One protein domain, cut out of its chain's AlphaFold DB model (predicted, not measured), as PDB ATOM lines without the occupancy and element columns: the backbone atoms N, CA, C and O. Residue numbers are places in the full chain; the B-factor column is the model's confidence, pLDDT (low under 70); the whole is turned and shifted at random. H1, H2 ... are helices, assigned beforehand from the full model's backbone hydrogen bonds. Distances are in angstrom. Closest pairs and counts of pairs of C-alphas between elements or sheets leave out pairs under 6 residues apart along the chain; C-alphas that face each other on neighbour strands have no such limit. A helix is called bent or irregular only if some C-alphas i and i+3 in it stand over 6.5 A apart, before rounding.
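This is residues 4 to 146 of the 197 residues of an uncharacterized protein of Methanosarcinales archaeon ex4484_138 (UniProt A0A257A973). This is a bundle of six helices built along the long helix H6: H2 and H5 pack on its first part, H3 and H4 on its later part, and the long helix H1 slants past H5 and H2, with residues 4 to 15 sticking out free as an arm. The printed part has 143 residues with six named helices, H1 to H6 in chain order, and no named strand; the class is all helix. The whole is compact, with a radius of gyration of the C-alphas of 16.4 A, and spans 47 by 42 by 25 A.

H1 takes residues 4 to 41, beginning at C-alpha 4 (-48.186, 26.162, 30.798) and running 54.5 A. H2 takes residues 45 to 57 and is irregular, but only just: C-alphas 50 and 53 are 6.6 A apart. H3 takes residues 59 to 70 and H4 residues 74 to 87. H5, residues 94 to 112, begins at C-alpha 94 (-30.540, 40.931, 36.270) and runs 26.7 A; it has a kink of 28 degrees near residue 101 and is only just irregular, with C-alphas 99 and 102 6.6 A apart. H6, residues 116 to 141, runs 36.7 A to C-alpha 141 (-9.282, 39.051, 27.409).

H5 and H6 are the hub, touching four helices each. They form a hairpin at a shallow tilt of 24 degrees; their closest C-alphas, of Ala 107 and Ala 119, are 4.2 A apart. H2 touches H6 at a steep tilt of 45 degrees, with the closest C-alphas, of Met 50 and Gly 125, 4.0 A apart. H3 touches H6 the same way at a shallow tilt of 9 degrees, closest at the C-alphas of Phe 62 and Val 134, 5.3 A. H3 and H4 form a hairpin, closest at the C-alphas of Ser 65 and Ala 77, 4.0 A. H4 touches H5 with residues 95 to 100 of H5 alone, closest at the C-alphas of Ser 84 and Ala 96, 5.0 A. H1 touches H5 with residues 23 to 31 of H1 alone, at a steep tilt of 43 degrees; the closest C-alphas, of Ala 27 and Thr 106, are 5.0 A apart. H1 is apart from H3 and H4. Every O i to N i+4 pair is within hydrogen-bond range in H1, H3 and H4, against 7 of 9 in H2, 13 of 15 in H5 and 20 of 22 in H6.

The two C-alphas farthest apart, of Arg 4 and Asp 42, are 56.2 A apart. Without residues 4 to 15 the body spans 43 by 32 by 24 A. The printed part has no cut and no long link. Mean pLDDT of the printed part is 82.4; residues 74, 78 to 79 and 81 to 96 are under 70.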
ATOM      1  N   ARG A   4     -49.589  26.610  30.827       76.38
ATOM      2  CA  ARG A   4     -48.186  26.162  30.798       76.38
ATOM      3  C   ARG A   4     -47.189  27.298  31.058       76.38
ATOM      4  O   ARG A   4     -46.260  27.093  31.832       76.38
ATOM      5  N   ASP A   5     -47.429  28.491  30.512       86.12
ATOM      6  CA  ASP A   5     -46.576  29.666  30.749       86.12
ATOM      7  C   ASP A   5     -46.631  30.081  32.229       86.12
ATOM      8  O   ASP A   5     -45.625  30.462  32.824       86.12
ATOM      9  N   LEU A   6     -47.812  29.975  32.851       87.06
ATOM     10  CA  LEU A   6     -48.005  30.323  34.260       87.06
ATOM     11  C   LEU A   6     -47.259  29.358  35.196       87.06
ATOM     12  O   LEU A   6     -46.682  29.787  36.196       87.06
ATOM     13  N   LEU A   7     -47.252  28.062  34.864       89.31
ATOM     14  CA  LEU A   7     -46.529  27.040  35.623       89.31
ATOM     15  C   LEU A   7     -45.010  27.224  35.530       89.31
ATOM     16  O   LEU A   7     -44.333  27.121  36.549       89.31
ATOM     17  N   GLU A   8     -44.474  27.542  34.349       90.25
ATOM     18  CA  GLU A   8     -43.042  27.831  34.190       90.25
ATOM     19  C   GLU A   8     -42.617  29.049  35.013       90.25
ATOM     20  O   GLU A   8     -41.638  28.988  35.759       90.25
ATOM     21  N   VAL A   9     -43.397  30.131  34.956       88.06
ATOM     22  CA  VAL A   9     -43.152  31.326  35.776       88.06
ATOM     23  C   VAL A   9     -43.175  30.979  37.266       88.06
ATOM     24  O   VAL A   9     -42.282  31.397  38.006       88.06
ATOM     25  N   LEU A  10     -44.144  30.178  37.716       90.81
ATOM     26  CA  LEU A  10     -44.233  29.752  39.113       90.81
ATOM     27  C   LEU A  10     -43.001  28.941  39.548       90.81
ATOM     28  O   LEU A  10     -42.476  29.161  40.639       90.81
ATOM     29  N   ILE A  11     -42.510  28.043  38.691       91.94
ATOM     30  CA  ILE A  11     -41.302  27.251  38.948       91.94
ATOM     31  C   ILE A  11     -40.073  28.161  39.101       91.94
ATOM     32  O   ILE A  11     -39.316  27.999  40.059       91.94
ATOM     33  N   TYR A  12     -39.895  29.158  38.226       89.12
ATOM     34  CA  TYR A  12     -38.794  30.121  38.356       89.12
ATOM     35  C   TYR A  12     -38.875  30.930  39.653       89.12
ATOM     36  O   TYR A  12     -37.854  31.133  40.311       89.12
ATOM     37  N   PHE A  13     -40.077  31.338  40.067       86.88
ATOM     38  CA  PHE A  13     -40.279  32.014  41.351       86.88
ATOM     39  C   PHE A  13     -39.893  31.133  42.543       86.88
ATOM     40  O   PHE A  13     -39.251  31.615  43.478       86.88
ATOM     41  N   ILE A  14     -40.237  29.842  42.507       91.06
ATOM     42  CA  ILE A  14     -39.849  28.882  43.549       91.06
ATOM     43  C   ILE A  14     -38.325  28.735  43.606       91.06
ATOM     44  O   ILE A  14     -37.755  28.792  44.696       91.06
ATOM     45  N   TYR A  15     -37.651  28.595  42.460       90.56
ATOM     46  CA  TYR A  15     -36.188  28.511  42.423       90.56
ATOM     47  C   TYR A  15     -35.515  29.786  42.925       90.56
ATOM     48  O   TYR A  15     -34.553  29.700  43.688       90.56
ATOM     49  N   LEU A  16     -36.036  30.957  42.560       84.06
ATOM     50  CA  LEU A  16     -35.513  32.240  43.021       84.06
ATOM     51  C   LEU A  16     -35.651  32.379  44.542       84.06
ATOM     52  O   LEU A  16     -34.685  32.729  45.220       84.06
ATOM     53  N   LEU A  17     -36.819  32.044  45.095       86.06
ATOM     54  CA  LEU A  17     -37.056  32.106  46.537       86.06
ATOM     55  C   LEU A  17     -36.201  31.082  47.299       86.06
ATOM     56  O   LEU A  17     -35.587  31.419  48.310       86.06
ATOM     57  N   GLY A  18     -36.127  29.846  46.801       90.81
ATOM     58  CA  GLY A  18     -35.298  28.791  47.384       90.81
ATOM     59  C   GLY A  18     -33.813  29.154  47.374       90.81
ATOM     60  O   GLY A  18     -33.147  29.043  48.403       90.81
ATOM     61  N   GLY A  19     -33.309  29.660  46.245       88.31
ATOM     62  CA  GLY A  19     -31.937  30.146  46.111       88.31
ATOM     63  C   GLY A  19     -31.630  31.292  47.073       88.31
ATOM     64  O   GLY A  19     -30.605  31.262  47.751       88.31
ATOM     65  N   PHE A  20     -32.548  32.252  47.218       83.69
ATOM     66  CA  PHE A  20     -32.393  33.356  48.163       83.69
ATOM     67  C   PHE A  20     -32.332  32.883  49.626       83.69
ATOM     68  O   PHE A  20     -31.484  33.340  50.390       83.69
ATOM     69  N   LEU A  21     -33.175  31.926  50.029       87.62
ATOM     70  CA  LEU A  21     -33.138  31.359  51.385       87.62
ATOM     71  C   LEU A  21     -31.834  30.603  51.666       87.62
ATOM     72  O   LEU A  21     -31.265  30.735  52.753       87.62
ATOM     73  N   ILE A  22     -31.349  29.828  50.691       90.56
ATOM     74  CA  ILE A  22     -30.052  29.146  50.784       90.56
ATOM     75  C   ILE A  22     -28.935  30.178  50.929       90.56
ATOM     76  O   ILE A  22     -28.099  30.021  51.813       90.56
ATOM     77  N   LEU A  23     -28.965  31.248  50.132       87.25
ATOM     78  CA  LEU A  23     -27.996  32.340  50.173       87.25
ATOM     79  C   LEU A  23     -27.947  33.006  51.553       87.25
ATOM     80  O   LEU A  23     -26.861  33.191  52.103       87.25
ATOM     81  N   LEU A  24     -29.101  33.311  52.155       86.25
ATOM     82  CA  LEU A  24     -29.153  33.861  53.515       86.25
ATOM     83  C   LEU A  24     -28.510  32.909  54.530       86.25
ATOM     84  O   LEU A  24     -27.722  33.336  55.374       86.25
ATOM     85  N   LYS A  25     -28.800  31.608  54.430       91.00
ATOM     86  CA  LYS A  25     -28.255  30.608  55.355       91.00
ATOM     87  C   LYS A  25     -26.762  30.351  55.142       91.00
ATOM     88  O   LYS A  25     -26.030  30.153  56.111       91.00
ATOM     89  N   SER A  26     -26.288  30.375  53.897       87.88
ATOM     90  CA  SER A  26     -24.863  30.256  53.595       87.88
ATOM     91  C   SER A  26     -24.093  31.487  54.053       87.88
ATOM     92  O   SER A  26     -23.027  31.328  54.635       87.88
ATOM     93  N   ALA A  27     -24.636  32.692  53.860       87.50
ATOM     94  CA  ALA A  27     -24.018  33.930  54.322       87.50
ATOM     95  C   ALA A  27     -23.868  33.944  55.851       87.50
ATOM     96  O   ALA A  27     -22.799  34.264  56.367       87.50
ATOM     97  N   GLU A  28     -24.901  33.504  56.577       90.94
ATOM     98  CA  GLU A  28     -24.826  33.312  58.026       90.94
ATOM     99  C   GLU A  28     -23.714  32.338  58.426       90.94
ATOM    100  O   GLU A  28     -22.863  32.676  59.250       90.94
ATOM    101  N   SER A  29     -23.672  31.166  57.790       91.69
ATOM    102  CA  SER A  29     -22.629  30.172  58.038       91.69
ATOM    103  C   SER A  29     -21.229  30.728  57.757       91.69
ATOM    104  O   SER A  29     -20.319  30.535  58.563       91.69
ATOM    105  N   VAL A  30     -21.033  31.445  56.648       91.62
ATOM    106  CA  VAL A  30     -19.736  32.042  56.294       91.62
ATOM    107  C   VAL A  30     -19.270  32.997  57.385       91.62
ATOM    108  O   VAL A  30     -18.118  32.905  57.800       91.62
ATOM    109  N   ILE A  31     -20.147  33.863  57.893       92.38
ATOM    110  CA  ILE A  31     -19.801  34.816  58.955       92.38
ATOM    111  C   ILE A  31     -19.417  34.083  60.238       92.38
ATOM    112  O   ILE A  31     -18.373  34.388  60.813       92.38
ATOM    113  N   ASP A  32     -20.205  33.093  60.659       91.75
ATOM    114  CA  ASP A  32     -19.954  32.355  61.899       91.75
ATOM    115  C   ASP A  32     -18.608  31.621  61.850       91.75
ATOM    116  O   ASP A  32     -17.782  31.734  62.759       91.75
ATOM    117  N   HIS A  33     -18.330  30.914  60.755       92.06
ATOM    118  CA  HIS A  33     -17.065  30.200  60.598       92.06
ATOM    119  C   HIS A  33     -15.883  31.159  60.414       92.06
ATOM    120  O   HIS A  33     -14.810  30.921  60.971       92.06
ATOM    121  N   ALA A  34     -16.067  32.265  59.689       89.62
ATOM    122  CA  ALA A  34     -15.042  33.288  59.519       89.62
ATOM    123  C   ALA A  34     -14.691  33.963  60.856       89.62
ATOM    124  O   ALA A  34     -13.511  34.172  61.145       89.62
ATOM    125  N   ALA A  35     -15.683  34.219  61.711       87.69
ATOM    126  CA  ALA A  35     -15.494  34.723  63.069       87.69
ATOM    127  C   ALA A  35     -14.680  33.751  63.934       87.69
ATOM    128  O   ALA A  35     -13.730  34.148  64.610       87.69
ATOM    129  N   LEU A  36     -14.995  32.452  63.867       88.62
ATOM    130  CA  LEU A  36     -14.235  31.419  64.576       88.62
ATOM    131  C   LEU A  36     -12.776  31.361  64.108       88.62
ATOM    132  O   LEU A  36     -11.872  31.182  64.926       88.62
ATOM    133  N   VAL A  37     -12.531  31.512  62.804       88.25
ATOM    134  CA  VAL A  37     -11.172  31.590  62.248       88.25
ATOM    135  C   VAL A  37     -10.452  32.843  62.745       88.25
ATOM    136  O   VAL A  37      -9.290  32.730  63.138       88.25
ATOM    137  N   ALA A  38     -11.132  33.995  62.784       88.06
ATOM    138  CA  ALA A  38     -10.585  35.257  63.285       88.06
ATOM    139  C   ALA A  38     -10.020  35.094  64.702       88.06
ATOM    140  O   ALA A  38      -8.850  35.383  64.943       88.06
ATOM    141  N   VAL A  39     -10.826  34.528  65.607       86.62
ATOM    142  CA  VAL A  39     -10.446  34.289  67.008       86.62
ATOM    143  C   VAL A  39      -9.322  33.259  67.117       86.62
ATOM    144  O   VAL A  39      -8.358  33.473  67.845       86.62
ATOM    145  N   LYS A  40      -9.400  32.145  66.376       90.38
ATOM    146  CA  LYS A  40      -8.382  31.079  66.432       90.38
ATOM    147  C   LYS A  40      -7.012  31.511  65.907       90.38
ATOM    148  O   LYS A  40      -6.011  30.903  66.276       90.38
ATOM    149  N   ARG A  41      -6.970  32.475  64.986       90.06
ATOM    150  CA  ARG A  41      -5.746  32.920  64.303       90.06
ATOM    151  C   ARG A  41      -5.262  34.300  64.749       90.06
ATOM    152  O   ARG A  41      -4.288  34.773  64.179       90.06
ATOM    153  N   ASP A  42      -5.925  34.913  65.730       90.62
ATOM    154  CA  ASP A  42      -5.663  36.285  66.188       90.62
ATOM    155  C   ASP A  42      -5.674  37.309  65.034       90.62
ATOM    156  O   ASP A  42      -4.824  38.188  64.907       90.62
ATOM    157  N   ILE A  43      -6.642  37.152  64.124       91.88
ATOM    158  CA  ILE A  43      -6.825  38.027  62.960       91.88
ATOM    159  C   ILE A  43      -7.971  38.992  63.252       91.88
ATOM    160  O   ILE A  43      -9.027  38.604  63.751       91.88
ATOM    161  N   SER A  44      -7.801  40.261  62.880       89.94
ATOM    162  CA  SER A  44      -8.863  41.249  63.048       89.94
ATOM    163  C   SER A  44     -10.109  40.906  62.213       89.94
ATOM    164  O   SER A  44     -10.020  40.476  61.060       89.94
ATOM    165  N   HIS A  45     -11.292  41.180  62.769       87.75
ATOM    166  CA  HIS A  45     -12.577  41.008  62.080       87.75
ATOM    167  C   HIS A  45     -12.664  41.810  60.770       87.75
ATOM    168  O   HIS A  45     -13.268  41.347  59.804       87.75
ATOM    169  N   HIS A  46     -12.011  42.977  60.705       87.56
ATOM    170  CA  HIS A  46     -11.906  43.764  59.474       87.56
ATOM    171  C   HIS A  46     -11.124  43.008  58.402       87.56
ATOM    172  O   HIS A  46     -11.571  42.924  57.266       87.56
ATOM    173  N   THR A  47      -9.969  42.440  58.758       88.69
ATOM    174  CA  THR A  47      -9.123  41.689  57.823       88.69
ATOM    175  C   THR A  47      -9.851  40.463  57.292       88.69
ATOM    176  O   THR A  47      -9.809  40.219  56.092       88.69
ATOM    177  N   ILE A  48     -10.563  39.725  58.146       92.25
ATOM    178  CA  ILE A  48     -11.371  38.575  57.720       92.25
ATOM    179  C   ILE A  48     -12.497  38.995  56.771       92.25
ATOM    180  O   ILE A  48     -12.673  38.356  55.734       92.25
ATOM    181  N   GLY A  49     -13.199  40.091  57.077       90.25
ATOM    182  CA  GLY A  49     -14.187  40.678  56.171       90.25
ATOM    183  C   GLY A  49     -13.574  41.044  54.816       90.25
ATOM    184  O   GLY A  49     -14.051  40.593  53.783       90.25
ATOM    185  N   MET A  50     -12.466  41.794  54.829       89.25
ATOM    186  CA  MET A  50     -11.764  42.267  53.625       89.25
ATOM    187  C   MET A  50     -11.130  41.162  52.779       89.25
ATOM    188  O   MET A  50     -10.791  41.415  51.628       89.25
ATOM    189  N   THR A  51     -10.919  39.971  53.341       91.56
ATOM    190  CA  THR A  51     -10.214  38.878  52.663       91.56
ATOM    191  C   THR A  51     -11.127  37.684  52.458       91.56
ATOM    192  O   THR A  51     -11.683  37.531  51.382       91.56
ATOM    193  N   LEU A  52     -11.296  36.838  53.472       91.12
ATOM    194  CA  LEU A  52     -12.002  35.567  53.359       91.12
ATOM    195  C   LEU A  52     -13.462  35.758  52.952       91.12
ATOM    196  O   LEU A  52     -13.928  35.090  52.034       91.12
ATOM    197  N   VAL A  53     -14.175  36.656  53.634       92.38
ATOM    198  CA  VAL A  53     -15.608  36.850  53.384       92.38
ATOM    199  C   VAL A  53     -15.815  37.515  52.027       92.38
ATOM    200  O   VAL A  53     -16.541  36.965  51.205       92.38
ATOM    201  N   ALA A  54     -15.098  38.609  51.754       90.56
ATOM    202  CA  ALA A  54     -15.107  39.275  50.453       90.56
ATOM    203  C   ALA A  54     -14.755  38.338  49.288       90.56
ATOM    204  O   ALA A  54     -15.396  38.383  48.245       90.56
ATOM    205  N   LEU A  55     -13.752  37.470  49.459       89.75
ATOM    206  CA  LEU A  55     -13.362  36.508  48.432       89.75
ATOM    207  C   LEU A  55     -14.518  35.574  48.109       89.75
ATOM    208  O   LEU A  55     -14.830  35.401  46.941       89.75
ATOM    209  N   VAL A  56     -15.145  34.995  49.137       88.88
ATOM    210  CA  VAL A  56     -16.255  34.053  48.972       88.88
ATOM    211  C   VAL A  56     -17.456  34.720  48.311       88.88
ATOM    212  O   VAL A  56     -18.048  34.111  47.420       88.88
ATOM    213  N   THR A  57     -17.816  35.941  48.717       88.19
ATOM    214  CA  THR A  57     -18.981  36.623  48.140       88.19
ATOM    215  C   THR A  57     -18.741  37.058  46.703       88.19
ATOM    216  O   THR A  57     -19.679  36.951  45.937       88.19
ATOM    217  N   SER A  58     -17.503  37.403  46.318       88.69
ATOM    218  CA  SER A  58     -17.162  37.859  44.958       88.69
ATOM    219  C   SER A  58     -16.775  36.736  43.975       88.69
ATOM    220  O   SER A  58     -16.415  36.992  42.820       88.69
ATOM    221  N   LEU A  59     -16.828  35.468  44.407       87.00
ATOM    222  CA  LEU A  59     -16.643  34.308  43.521       87.00
ATOM    223  C   LEU A  59     -17.671  34.237  42.374       87.00
ATOM    224  O   LEU A  59     -17.250  33.931  41.255       87.00
ATOM    225  N   PRO A  60     -18.981  34.480  42.588       86.06
ATOM    226  CA  PRO A  60     -19.975  34.496  41.518       86.06
ATOM    227  C   PRO A  60     -19.649  35.539  40.446       86.06
ATOM    228  O   PRO A  60     -19.697  35.225  39.256       86.06
ATOM    229  N   GLU A  61     -19.243  36.747  40.843       84.50
ATOM    230  CA  GLU A  61     -18.850  37.810  39.922       84.50
ATOM    231  C   GLU A  61     -17.641  37.410  39.094       84.50
ATOM    232  O   GLU A  61     -17.627  37.591  37.874       84.50
ATOM    233  N   PHE A  62     -16.628  36.847  39.749       85.38
ATOM    234  CA  PHE A  62     -15.449  36.350  39.064       85.38
ATOM    235  C   PHE A  62     -15.808  35.247  38.066       85.38
ATOM    236  O   PHE A  62     -15.411  35.320  36.901       85.38
ATOM    237  N   ALA A  63     -16.599  34.257  38.481       86.88
ATOM    238  CA  ALA A  63     -16.989  33.130  37.642       86.88
ATOM    239  C   ALA A  63     -17.791  33.574  36.410       86.88
ATOM    240  O   ALA A  63     -17.481  33.149  35.297       86.88
ATOM    241  N   ILE A  64     -18.782  34.453  36.579       85.31
ATOM    242  CA  ILE A  64     -19.621  34.935  35.473       85.31
ATOM    243  C   ILE A  64     -18.811  35.809  34.515       85.31
ATOM    244  O   ILE A  64     -18.881  35.604  33.302       85.31
ATOM    245  N   SER A  65     -18.010  36.746  35.025       82.00
ATOM    246  CA  SER A  65     -17.228  37.657  34.179       82.00
ATOM    247  C   SER A  65     -16.125  36.943  33.410       82.00
ATOM    248  O   SER A  65     -15.907  37.236  32.236       82.00
ATOM    249  N   THR A  66     -15.439  35.985  34.033       82.44
ATOM    250  CA  THR A  66     -14.416  35.197  33.335       82.44
ATOM    251  C   THR A  66     -15.056  34.286  32.296       82.44
ATOM    252  O   THR A  66     -14.666  34.336  31.132       82.44
ATOM    253  N   SER A  67     -16.085  33.521  32.672       84.00
ATOM    254  CA  SER A  67     -16.762  32.593  31.758       84.00
ATOM    255  C   SER A  67     -17.340  33.310  30.539       84.00
ATOM    256  O   SER A  67     -17.104  32.885  29.415       84.00
ATOM    257  N   SER A  68     -18.041  34.428  30.738       81.12
ATOM    258  CA  SER A  68     -18.610  35.210  29.632       81.12
ATOM    259  C   SER A  68     -17.539  35.827  28.729       81.12
ATOM    260  O   SER A  68     -17.683  35.805  27.508       81.12
ATOM    261  N   SER A  69     -16.419  36.282  29.303       79.94
ATOM    262  CA  SER A  69     -15.270  36.769  28.529       79.94
ATOM    263  C   SER A  69     -14.670  35.668  27.644       79.94
ATOM    264  O   SER A  69     -14.372  35.919  26.478       79.94
ATOM    265  N   PHE A  70     -14.526  34.439  28.161       81.25
ATOM    266  CA  PHE A  70     -14.013  33.293  27.396       81.25
ATOM    267  C   PHE A  70     -14.993  32.767  26.344       81.25
ATOM    268  O   PHE A  70     -14.562  32.281  25.301       81.25
ATOM    269  N   LEU A  71     -16.298  32.868  26.598       85.00
ATOM    270  CA  LEU A  71     -17.346  32.445  25.665       85.00
ATOM    271  C   LEU A  71     -17.566  33.431  24.506       85.00
ATOM    272  O   LEU A  71     -18.395  33.167  23.642       85.00
ATOM    273  N   GLY A  72     -16.821  34.540  24.457       77.19
ATOM    274  CA  GLY A  72     -16.973  35.557  23.414       77.19
ATOM    275  C   GLY A  72     -18.141  36.517  23.650       77.19
ATOM    276  O   GLY A  72     -18.462  37.292  22.755       77.19
ATOM    277  N   GLU A  73     -18.706  36.529  24.862       80.50
ATOM    278  CA  GLU A  73     -19.814  37.388  25.302       80.50
ATOM    279  C   GLU A  73     -19.333  38.417  26.356       80.50
ATOM    280  O   GLU A  73     -19.846  38.474  27.479       80.50
ATOM    281  N   PRO A  74     -18.316  39.247  26.049       69.81
ATOM    282  CA  PRO A  74     -17.693  40.164  27.007       69.81
ATOM    283  C   PRO A  74     -18.656  41.244  27.502       69.81
ATOM    284  O   PRO A  74     -18.396  41.866  28.527       69.81
ATOM    285  N   ASP A  75     -19.771  41.464  26.809       70.06
ATOM    286  CA  ASP A  75     -20.792  42.421  27.217       70.06
ATOM    287  C   ASP A  75     -21.467  41.976  28.520       70.06
ATOM    288  O   ASP A  75     -21.786  42.820  29.351       70.06
ATOM    289  N   ILE A  76     -21.584  40.663  28.766       75.44
ATOM    290  CA  ILE A  76     -22.050  40.119  30.051       75.44
ATOM    291  C   ILE A  76     -20.996  40.353  31.133       75.44
ATOM    292  O   ILE A  76     -21.352  40.723  32.248       75.44
ATOM    293  N   ALA A  77     -19.708  40.193  30.818       72.12
ATOM    294  CA  ALA A  77     -18.633  40.484  31.761       72.12
ATOM    295  C   ALA A  77     -18.643  41.964  32.143       72.12
ATOM    296  O   ALA A  77     -18.720  42.292  33.319       72.12
ATOM    297  N   ILE A  78     -18.653  42.863  31.157       67.56
ATOM    298  CA  ILE A  78     -18.721  44.311  31.368       67.56
ATOM    299  C   ILE A  78     -19.987  44.662  32.146       67.56
ATOM    300  O   ILE A  78     -19.899  45.366  33.146       67.56
ATOM    301  N   ALA A  79     -21.145  44.129  31.759       68.69
ATOM    302  CA  ALA A  79     -22.394  44.347  32.473       68.69
ATOM    303  C   ALA A  79     -22.360  43.811  33.905       68.69
ATOM    304  O   ALA A  79     -22.985  44.406  34.772       68.69
ATOM    305  N   ASN A  80     -21.633  42.729  34.173       71.12
ATOM    306  CA  ASN A  80     -21.475  42.186  35.510       71.12
ATOM    307  C   ASN A  80     -20.518  43.032  36.352       71.12
ATOM    308  O   ASN A  80     -20.837  43.320  37.495       71.12
ATOM    309  N   VAL A  81     -19.383  43.487  35.807       64.75
ATOM    310  CA  VAL A  81     -18.405  44.249  36.598       64.75
ATOM    311  C   VAL A  81     -18.766  45.723  36.734       64.75
ATOM    312  O   VAL A  81     -18.649  46.309  37.809       64.75
ATOM    313  N   VAL A  82     -19.187  46.349  35.638       61.44
ATOM    314  CA  VAL A  82     -19.698  47.720  35.655       61.44
ATOM    315  C   VAL A  82     -21.023  47.724  36.397       61.44
ATOM    316  O   VAL A  82     -21.216  48.568  37.258       61.44
ATOM    317  N   GLY A  83     -21.883  46.732  36.144       61.66
ATOM    318  CA  GLY A  83     -23.099  46.513  36.907       61.66
ATOM    319  C   GLY A  83     -22.804  46.372  38.385       61.66
ATOM    320  O   GLY A  83     -23.197  47.268  39.091       61.66
ATOM    321  N   SER A  84     -22.115  45.362  38.903       59.75
ATOM    322  CA  SER A  84     -21.958  45.182  40.360       59.75
ATOM    323  C   SER A  84     -21.339  46.395  41.079       59.75
ATOM    324  O   SER A  84     -21.758  46.734  42.185       59.75
ATOM    325  N   ASN A  85     -20.434  47.134  40.424       58.94
ATOM    326  CA  ASN A  85     -19.856  48.367  40.972       58.94
ATOM    327  C   ASN A  85     -20.779  49.605  40.858       58.94
ATOM    328  O   ASN A  85     -20.714  50.483  41.717       58.94
ATOM    329  N   ILE A  86     -21.636  49.689  39.828       54.97
ATOM    330  CA  ILE A  86     -22.613  50.778  39.584       54.97
ATOM    331  C   ILE A  86     -24.044  50.382  40.034       54.97
ATOM    332  O   ILE A  86     -24.950  51.201  40.033       54.97
ATOM    333  N   THR A  87     -24.285  49.140  40.460       45.44
ATOM    334  CA  THR A  87     -25.592  48.565  40.863       45.44
ATOM    335  C   THR A  87     -25.914  48.889  42.308       45.44
ATOM    336  O   THR A  87     -27.089  49.021  42.647       45.44
ATOM    337  N   ASN A  88     -24.914  49.245  43.115       47.38
ATOM    338  CA  ASN A  88     -25.132  50.306  44.088       47.38
ATOM    339  C   ASN A  88     -25.314  51.609  43.309       47.38
ATOM    340  O   ASN A  88     -24.459  52.461  43.444       47.38
ATOM    341  N   ALA A  89     -26.317  51.737  42.435       40.75
ATOM    342  CA  ALA A  89     -26.887  52.991  41.963       40.75
ATOM    343  C   ALA A  89     -28.095  52.807  41.078       40.75
ATOM    344  O   ALA A  89     -29.224  53.078  41.479       40.75
ATOM    345  N   ILE A  90     -27.855  52.414  39.843       48.25
ATOM    346  CA  ILE A  90     -28.877  52.384  38.814       48.25
ATOM    347  C   ILE A  90     -28.564  51.142  38.003       48.25
ATOM    348  O   ILE A  90     -27.611  51.096  37.234       48.25
ATOM    349  N   THR A  91     -29.330  50.099  38.306       44.00
ATOM    350  CA  THR A  91     -29.368  48.781  37.681       44.00
ATOM    351  C   THR A  91     -28.984  48.799  36.208       44.00
ATOM    352  O   THR A  91     -29.617  49.510  35.428       44.00
ATOM    353  N   LEU A  92     -28.056  47.924  35.802       49.41
ATOM    354  CA  LEU A  92     -27.905  47.607  34.379       49.41
ATOM    355  C   LEU A  92     -28.059  46.137  33.975       49.41
ATOM    356  O   LEU A  92     -28.191  45.914  32.783       49.41
ATOM    357  N   THR A  93     -28.202  45.146  34.866       56.50
ATOM    358  CA  THR A  93     -28.695  43.800  34.467       56.50
ATOM    359  C   THR A  93     -29.269  42.990  35.638       56.50
ATOM    360  O   THR A  93     -28.905  43.199  36.794       56.50
ATOM    361  N   VAL A  94     -30.124  42.000  35.332       65.19
ATOM    362  CA  VAL A  94     -30.540  40.931  36.270       65.19
ATOM    363  C   VAL A  94     -29.328  40.181  36.833       65.19
ATOM    364  O   VAL A  94     -29.341  39.780  37.993       65.19
ATOM    365  N   VAL A  95     -28.268  40.037  36.028       68.19
ATOM    366  CA  VAL A  95     -27.006  39.401  36.425       68.19
ATOM    367  C   VAL A  95     -26.342  40.187  37.552       68.19
ATOM    368  O   VAL A  95     -26.109  39.610  38.607       68.19
ATOM    369  N   ALA A  96     -26.139  41.497  37.376       68.00
ATOM    370  CA  ALA A  96     -25.508  42.346  38.387       68.00
ATOM    371  C   ALA A  96     -26.299  42.397  39.705       68.00
ATOM    372  O   ALA A  96     -25.717  42.374  40.786       68.00
ATOM    373  N   LEU A  97     -27.636  42.419  39.630       71.62
ATOM    374  CA  LEU A  97     -28.478  42.297  40.823       71.62
ATOM    375  C   LEU A  97     -28.277  40.941  41.505       71.62
ATOM    376  O   LEU A  97     -28.076  40.893  42.713       71.62
ATOM    377  N   GLY A  98     -28.314  39.848  40.742       75.00
ATOM    378  CA  GLY A  98     -28.150  38.494  41.269       75.00
ATOM    379  C   GLY A  98     -26.795  38.263  41.937       75.00
ATOM    380  O   GLY A  98     -26.737  37.584  42.961       75.00
ATOM    381  N   THR A  99     -25.727  38.851  41.396       79.00
ATOM    382  CA  THR A  99     -24.369  38.687  41.924       79.00
ATOM    383  C   THR A  99     -24.062  39.560  43.124       79.00
ATOM    384  O   THR A  99     -23.232  39.142  43.900       79.00
ATOM    385  N   SER A 100     -24.742  40.696  43.330       80.00
ATOM    386  CA  SER A 100     -24.513  41.574  44.498       80.00
ATOM    387  C   SER A 100     -25.426  41.287  45.704       80.00
ATOM    388  O   SER A 100     -25.272  41.873  46.780       80.00
ATOM    389  N   LEU A 101     -26.407  40.389  45.552       81.81
ATOM    390  CA  LEU A 101     -27.233  39.904  46.665       81.81
ATOM    391  C   LEU A 101     -26.434  39.169  47.768       81.81
ATOM    392  O   LEU A 101     -26.747  39.404  48.940       81.81
ATOM    393  N   PRO A 102     -25.438  38.308  47.466       85.31
ATOM    394  CA  PRO A 102     -24.562  37.688  48.462       85.31
ATOM    395  C   PRO A 102     -23.872  38.705  49.379       85.31
ATOM    396  O   PRO A 102     -23.902  38.540  50.600       85.31
ATOM    397  N   GLU A 103     -23.301  39.777  48.827       86.31
ATOM    398  CA  GLU A 103     -22.636  40.861  49.558       86.31
ATOM    399  C   GLU A 103     -23.616  41.554  50.498       86.31
ATOM    400  O   GLU A 103     -23.332  41.720  51.686       86.31
ATOM    401  N   LEU A 104     -24.790  41.928  49.979       85.62
ATOM    402  CA  LEU A 104     -25.821  42.598  50.764       85.62
ATOM    403  C   LEU A 104     -26.312  41.703  51.906       85.62
ATOM    404  O   LEU A 104     -26.400  42.149  53.051       85.62
ATOM    405  N   ALA A 105     -26.604  40.435  51.617       88.50
ATOM    406  CA  ALA A 105     -27.027  39.466  52.619       88.50
ATOM    407  C   ALA A 105     -25.968  39.293  53.710       88.50
ATOM    408  O   ALA A 105     -26.283  39.371  54.899       88.50
ATOM    409  N   THR A 106     -24.709  39.122  53.315       90.69
ATOM    410  CA  THR A 106     -23.590  38.932  54.241       90.69
ATOM    411  C   THR A 106     -23.363  40.179  55.097       90.69
ATOM    412  O   THR A 106     -23.241  40.076  56.316       90.69
ATOM    413  N   ALA A 107     -23.406  41.378  54.513       89.06
ATOM    414  CA  ALA A 107     -23.293  42.625  55.265       89.06
ATOM    415  C   ALA A 107     -24.437  42.789  56.283       89.06
ATOM    416  O   ALA A 107     -24.190  43.110  57.447       89.06
ATOM    417  N   LEU A 108     -25.683  42.517  55.881       90.69
ATOM    418  CA  LEU A 108     -26.848  42.618  56.765       90.69
ATOM    419  C   LEU A 108     -26.806  41.594  57.901       90.69
ATOM    420  O   LEU A 108     -27.110  41.942  59.043       90.69
ATOM    421  N   ILE A 109     -26.423  40.350  57.619       92.69
ATOM    422  CA  ILE A 109     -26.301  39.313  58.648       92.69
ATOM    423  C   ILE A 109     -25.158  39.653  59.609       92.69
ATOM    424  O   ILE A 109     -25.342  39.552  60.819       92.69
ATOM    425  N   ALA A 110     -24.023  40.148  59.111       91.69
ATOM    426  CA  ALA A 110     -22.904  40.559  59.955       91.69
ATOM    427  C   ALA A 110     -23.293  41.721  60.882       91.69
ATOM    428  O   ALA A 110     -22.976  41.689  62.068       91.69
ATOM    429  N   ILE A 111     -24.045  42.710  60.383       91.12
ATOM    430  CA  ILE A 111     -24.591  43.801  61.208       91.12
ATOM    431  C   ILE A 111     -25.561  43.256  62.264       91.12
ATOM    432  O   ILE A 111     -25.470  43.646  63.426       91.12
ATOM    433  N   ARG A 112     -26.462  42.338  61.888       92.94
ATOM    434  CA  ARG A 112     -27.410  41.701  62.823       92.94
ATOM    435  C   ARG A 112     -26.717  40.900  63.924       92.94
ATOM    436  O   ARG A 112     -27.267  40.798  65.013       92.94
ATOM    437  N   LYS A 113     -25.532  40.354  63.651       91.75
ATOM    438  CA  LYS A 113     -24.690  39.648  64.628       91.75
ATOM    439  C   LYS A 113     -23.736  40.572  65.395       91.75
ATOM    440  O   LYS A 113     -22.817  40.084  66.040       91.75
ATOM    441  N   GLU A 114     -23.912  41.892  65.299       89.88
ATOM    442  CA  GLU A 114     -23.041  42.906  65.918       89.88
ATOM    443  C   GLU A 114     -21.575  42.853  65.433       89.88
ATOM    444  O   GLU A 114     -20.671  43.451  66.014       89.88
ATOM    445  N   MET A 115     -21.329  42.206  64.291       90.44
ATOM    446  CA  MET A 115     -20.017  42.046  63.661       90.44
ATOM    447  C   MET A 115     -19.797  43.090  62.558       90.44
ATOM    448  O   MET A 115     -19.364  42.770  61.449       90.44
ATOM    449  N   GLY A 116     -20.087  44.362  62.849       88.12
ATOM    450  CA  GLY A 116     -20.040  45.450  61.858       88.12
ATOM    451  C   GLY A 116     -18.688  45.597  61.139       88.12
ATOM    452  O   GLY A 116     -18.648  45.968  59.968       88.12
ATOM    453  N   ALA A 117     -17.588  45.221  61.798       88.31
ATOM    454  CA  ALA A 117     -16.254  45.169  61.198       88.31
ATOM    455  C   ALA A 117     -16.159  44.185  60.015       88.31
ATOM    456  O   ALA A 117     -15.520  44.502  59.010       88.31
ATOM    457  N   ILE A 118     -16.817  43.021  60.108       91.25
ATOM    458  CA  ILE A 118     -16.905  42.059  58.999       91.25
ATOM    459  C   ILE A 118     -17.751  42.652  57.873       91.25
ATOM    460  O   ILE A 118     -17.347  42.559  56.719       91.25
ATOM    461  N   ALA A 119     -18.883  43.290  58.190       89.81
ATOM    462  CA  ALA A 119     -19.770  43.882  57.185       89.81
ATOM    463  C   ALA A 119     -19.041  44.931  56.330       89.81
ATOM    464  O   ALA A 119     -19.007  44.836  55.106       89.81
ATOM    465  N   VAL A 120     -18.393  45.895  56.989       88.06
ATOM    466  CA  VAL A 120     -17.619  46.954  56.328       88.06
ATOM    467  C   VAL A 120     -16.429  46.365  55.579       88.06
ATOM    468  O   VAL A 120     -16.189  46.725  54.428       88.06
ATOM    469  N   GLY A 121     -15.708  45.433  56.211       89.69
ATOM    470  CA  GLY A 121     -14.581  44.753  55.587       89.69
ATOM    471  C   GLY A 121     -14.985  44.030  54.304       89.69
ATOM    472  O   GLY A 121     -14.301  44.177  53.302       89.69
ATOM    473  N   THR A 122     -16.117  43.325  54.314       90.56
ATOM    474  CA  THR A 122     -16.644  42.596  53.149       90.56
ATOM    475  C   THR A 122     -16.949  43.552  52.004       90.56
ATOM    476  O   THR A 122     -16.428  43.361  50.916       90.56
ATOM    477  N   ILE A 123     -17.685  44.641  52.257       87.00
ATOM    478  CA  ILE A 123     -18.026  45.634  51.221       87.00
ATOM    479  C   ILE A 123     -16.762  46.214  50.568       87.00
ATOM    480  O   ILE A 123     -16.673  46.325  49.346       87.00
ATOM    481  N   ILE A 124     -15.765  46.579  51.376       87.06
ATOM    482  CA  ILE A 124     -14.509  47.143  50.866       87.06
ATOM    483  C   ILE A 124     -13.714  46.085  50.103       87.06
ATOM    484  O   ILE A 124     -13.237  46.353  49.002       87.06
ATOM    485  N   GLY A 125     -13.566  44.895  50.688       89.31
ATOM    486  CA  GLY A 125     -12.818  43.790  50.104       89.31
ATOM    487  C   GLY A 125     -13.393  43.369  48.757       89.31
ATOM    488  O   GLY A 125     -12.639  43.259  47.797       89.31
ATOM    489  N   SER A 126     -14.715  43.223  48.655       88.12
ATOM    490  CA  SER A 126     -15.399  42.837  47.420       88.12
ATOM    491  C   SER A 126     -15.211  43.878  46.321       88.12
ATOM    492  O   SER A 126     -14.879  43.516  45.198       88.12
ATOM    493  N   ASN A 127     -15.273  45.177  46.634       85.62
ATOM    494  CA  ASN A 127     -14.966  46.225  45.652       85.62
ATOM    495  C   ASN A 127     -13.509  46.155  45.165       85.62
ATOM    496  O   ASN A 127     -13.236  46.290  43.972       85.62
ATOM    497  N   VAL A 128     -12.560  45.919  46.079       87.75
ATOM    498  CA  VAL A 128     -11.142  45.768  45.724       87.75
ATOM    499  C   VAL A 128     -10.928  44.530  44.852       87.75
ATOM    500  O   VAL A 128     -10.245  44.621  43.834       87.75
ATOM    501  N   LEU A 129     -11.530  43.392  45.202       87.69
ATOM    502  CA  LEU A 129     -11.440  42.152  44.430       87.69
ATOM    503  C   LEU A 129     -12.119  42.278  43.062       87.69
ATOM    504  O   LEU A 129     -11.559  41.825  42.067       87.69
ATOM    505  N   ASN A 130     -13.264  42.952  42.979       83.00
ATOM    506  CA  ASN A 130     -13.965  43.189  41.721       83.00
ATOM    507  C   ASN A 130     -13.133  44.048  40.764       83.00
ATOM    508  O   ASN A 130     -13.047  43.745  39.576       83.00
ATOM    509  N   ILE A 131     -12.445  45.077  41.260       82.25
ATOM    510  CA  ILE A 131     -11.553  45.886  40.421       82.25
ATOM    511  C   ILE A 131     -10.280  45.104  40.059       82.25
ATOM    512  O   ILE A 131      -9.875  45.078  38.899       82.25
ATOM    513  N   ALA A 132      -9.638  44.454  41.031       86.88
ATOM    514  CA  ALA A 132      -8.347  43.806  40.812       86.88
ATOM    515  C   ALA A 132      -8.460  42.520  39.980       86.88
ATOM    516  O   ALA A 132      -7.723  42.342  39.012       86.88
ATOM    517  N   PHE A 133      -9.378  41.625  40.344       84.19
ATOM    518  CA  PHE A 133      -9.526  40.320  39.704       84.19
ATOM    519  C   PHE A 133     -10.557  40.347  38.588       84.19
ATOM    520  O   PHE A 133     -10.262  39.889  37.489       84.19
ATOM    521  N   VAL A 134     -11.753  40.881  38.831       79.75
ATOM    522  CA  VAL A 134     -12.851  40.756  37.864       79.75
ATOM    523  C   VAL A 134     -12.637  41.695  36.666       79.75
ATOM    524  O   VAL A 134     -12.536  41.209  35.540       79.75
ATOM    525  N   LEU A 135     -12.461  43.010  36.879       78.69
ATOM    526  CA  LEU A 135     -12.094  43.944  35.797       78.69
ATOM    527  C   LEU A 135     -10.722  43.606  35.212       78.69
ATOM    528  O   LEU A 135     -10.566  43.606  33.992       78.69
ATOM    529  N   GLY A 136      -9.737  43.316  36.069       84.31
ATOM    530  CA  GLY A 136      -8.377  42.995  35.643       84.31
ATOM    531  C   GLY A 136      -8.344  41.833  34.650       84.31
ATOM    532  O   GLY A 136      -7.824  41.988  33.547       84.31
ATOM    533  N   THR A 137      -8.975  40.703  34.974       82.00
ATOM    534  CA  THR A 137      -9.021  39.548  34.062       82.00
ATOM    535  C   THR A 137      -9.871  39.799  32.819       82.00
ATOM    536  O   THR A 137      -9.425  39.466  31.723       82.00
ATOM    537  N   ALA A 138     -11.037  40.446  32.945       77.56
ATOM    538  CA  ALA A 138     -11.867  40.798  31.790       77.56
ATOM    539  C   ALA A 138     -11.104  41.693  30.792       77.56
ATOM    540  O   ALA A 138     -11.143  41.451  29.586       77.56
ATOM    541  N   SER A 139     -10.335  42.666  31.298       80.00
ATOM    542  CA  SER A 139      -9.545  43.594  30.480       80.00
ATOM    543  C   SER A 139      -8.382  42.934  29.727       80.00
ATOM    544  O   SER A 139      -8.015  43.409  28.652       80.00
ATOM    545  N   ILE A 140      -7.831  41.829  30.253       85.50
ATOM    546  CA  ILE A 140      -6.793  41.028  29.580       85.50
ATOM    547  C   ILE A 140      -7.380  40.292  28.372       85.50
ATOM    548  O   ILE A 140      -6.722  40.192  27.340       85.50
ATOM    549  N   VAL A 141      -8.608  39.778  28.495       81.62
ATOM    550  CA  VAL A 141      -9.282  39.051  27.409       81.62
ATOM    551  C   VAL A 141      -9.744  40.015  26.317       81.62
ATOM    552  O   VAL A 141      -9.474  39.789  25.137       81.62
ATOM    553  N   LYS A 142     -10.420  41.106  26.698       73.81
ATOM    554  CA  LYS A 142     -10.857  42.157  25.775       73.81
ATOM    555  C   LYS A 142     -10.698  43.527  26.434       73.81
ATOM    556  O   LYS A 142     -11.285  43.751  27.494       73.81
ATOM    557  N   PRO A 143      -9.988  44.478  25.798       78.88
ATOM    558  CA  PRO A 143      -9.889  45.836  26.311       78.88
ATOM    559  C   PRO A 143     -11.275  46.450  26.536       78.88
ATOM    560  O   PRO A 143     -12.095  46.524  25.618       78.88
ATOM    561  N   ILE A 144     -11.530  46.890  27.768       73.00
ATOM    562  CA  ILE A 144     -12.787  47.535  28.147       73.00
ATOM    563  C   ILE A 144     -12.711  48.996  27.707       73.00
ATOM    564  O   ILE A 144     -11.907  49.772  28.225       73.00
ATOM    565  N   VAL A 145     -13.547  49.380  26.743       73.50
ATOM    566  CA  VAL A 145     -13.664  50.774  26.308       73.50
ATOM    567  C   VAL A 145     -14.622  51.494  27.252       73.50
ATOM    568  O   VAL A 145     -15.801  51.158  27.329       73.50
ATOM    569  N   VAL A 146     -14.112  52.486  27.979       73.31
ATOM    570  CA  VAL A 146     -14.905  53.296  28.911       73.31
ATOM    571  C   VAL A 146     -15.356  54.574  28.209       73.31
ATOM    572  O   VAL A 146     -14.540  55.291  27.631       73.31
TER     573      VAL A 146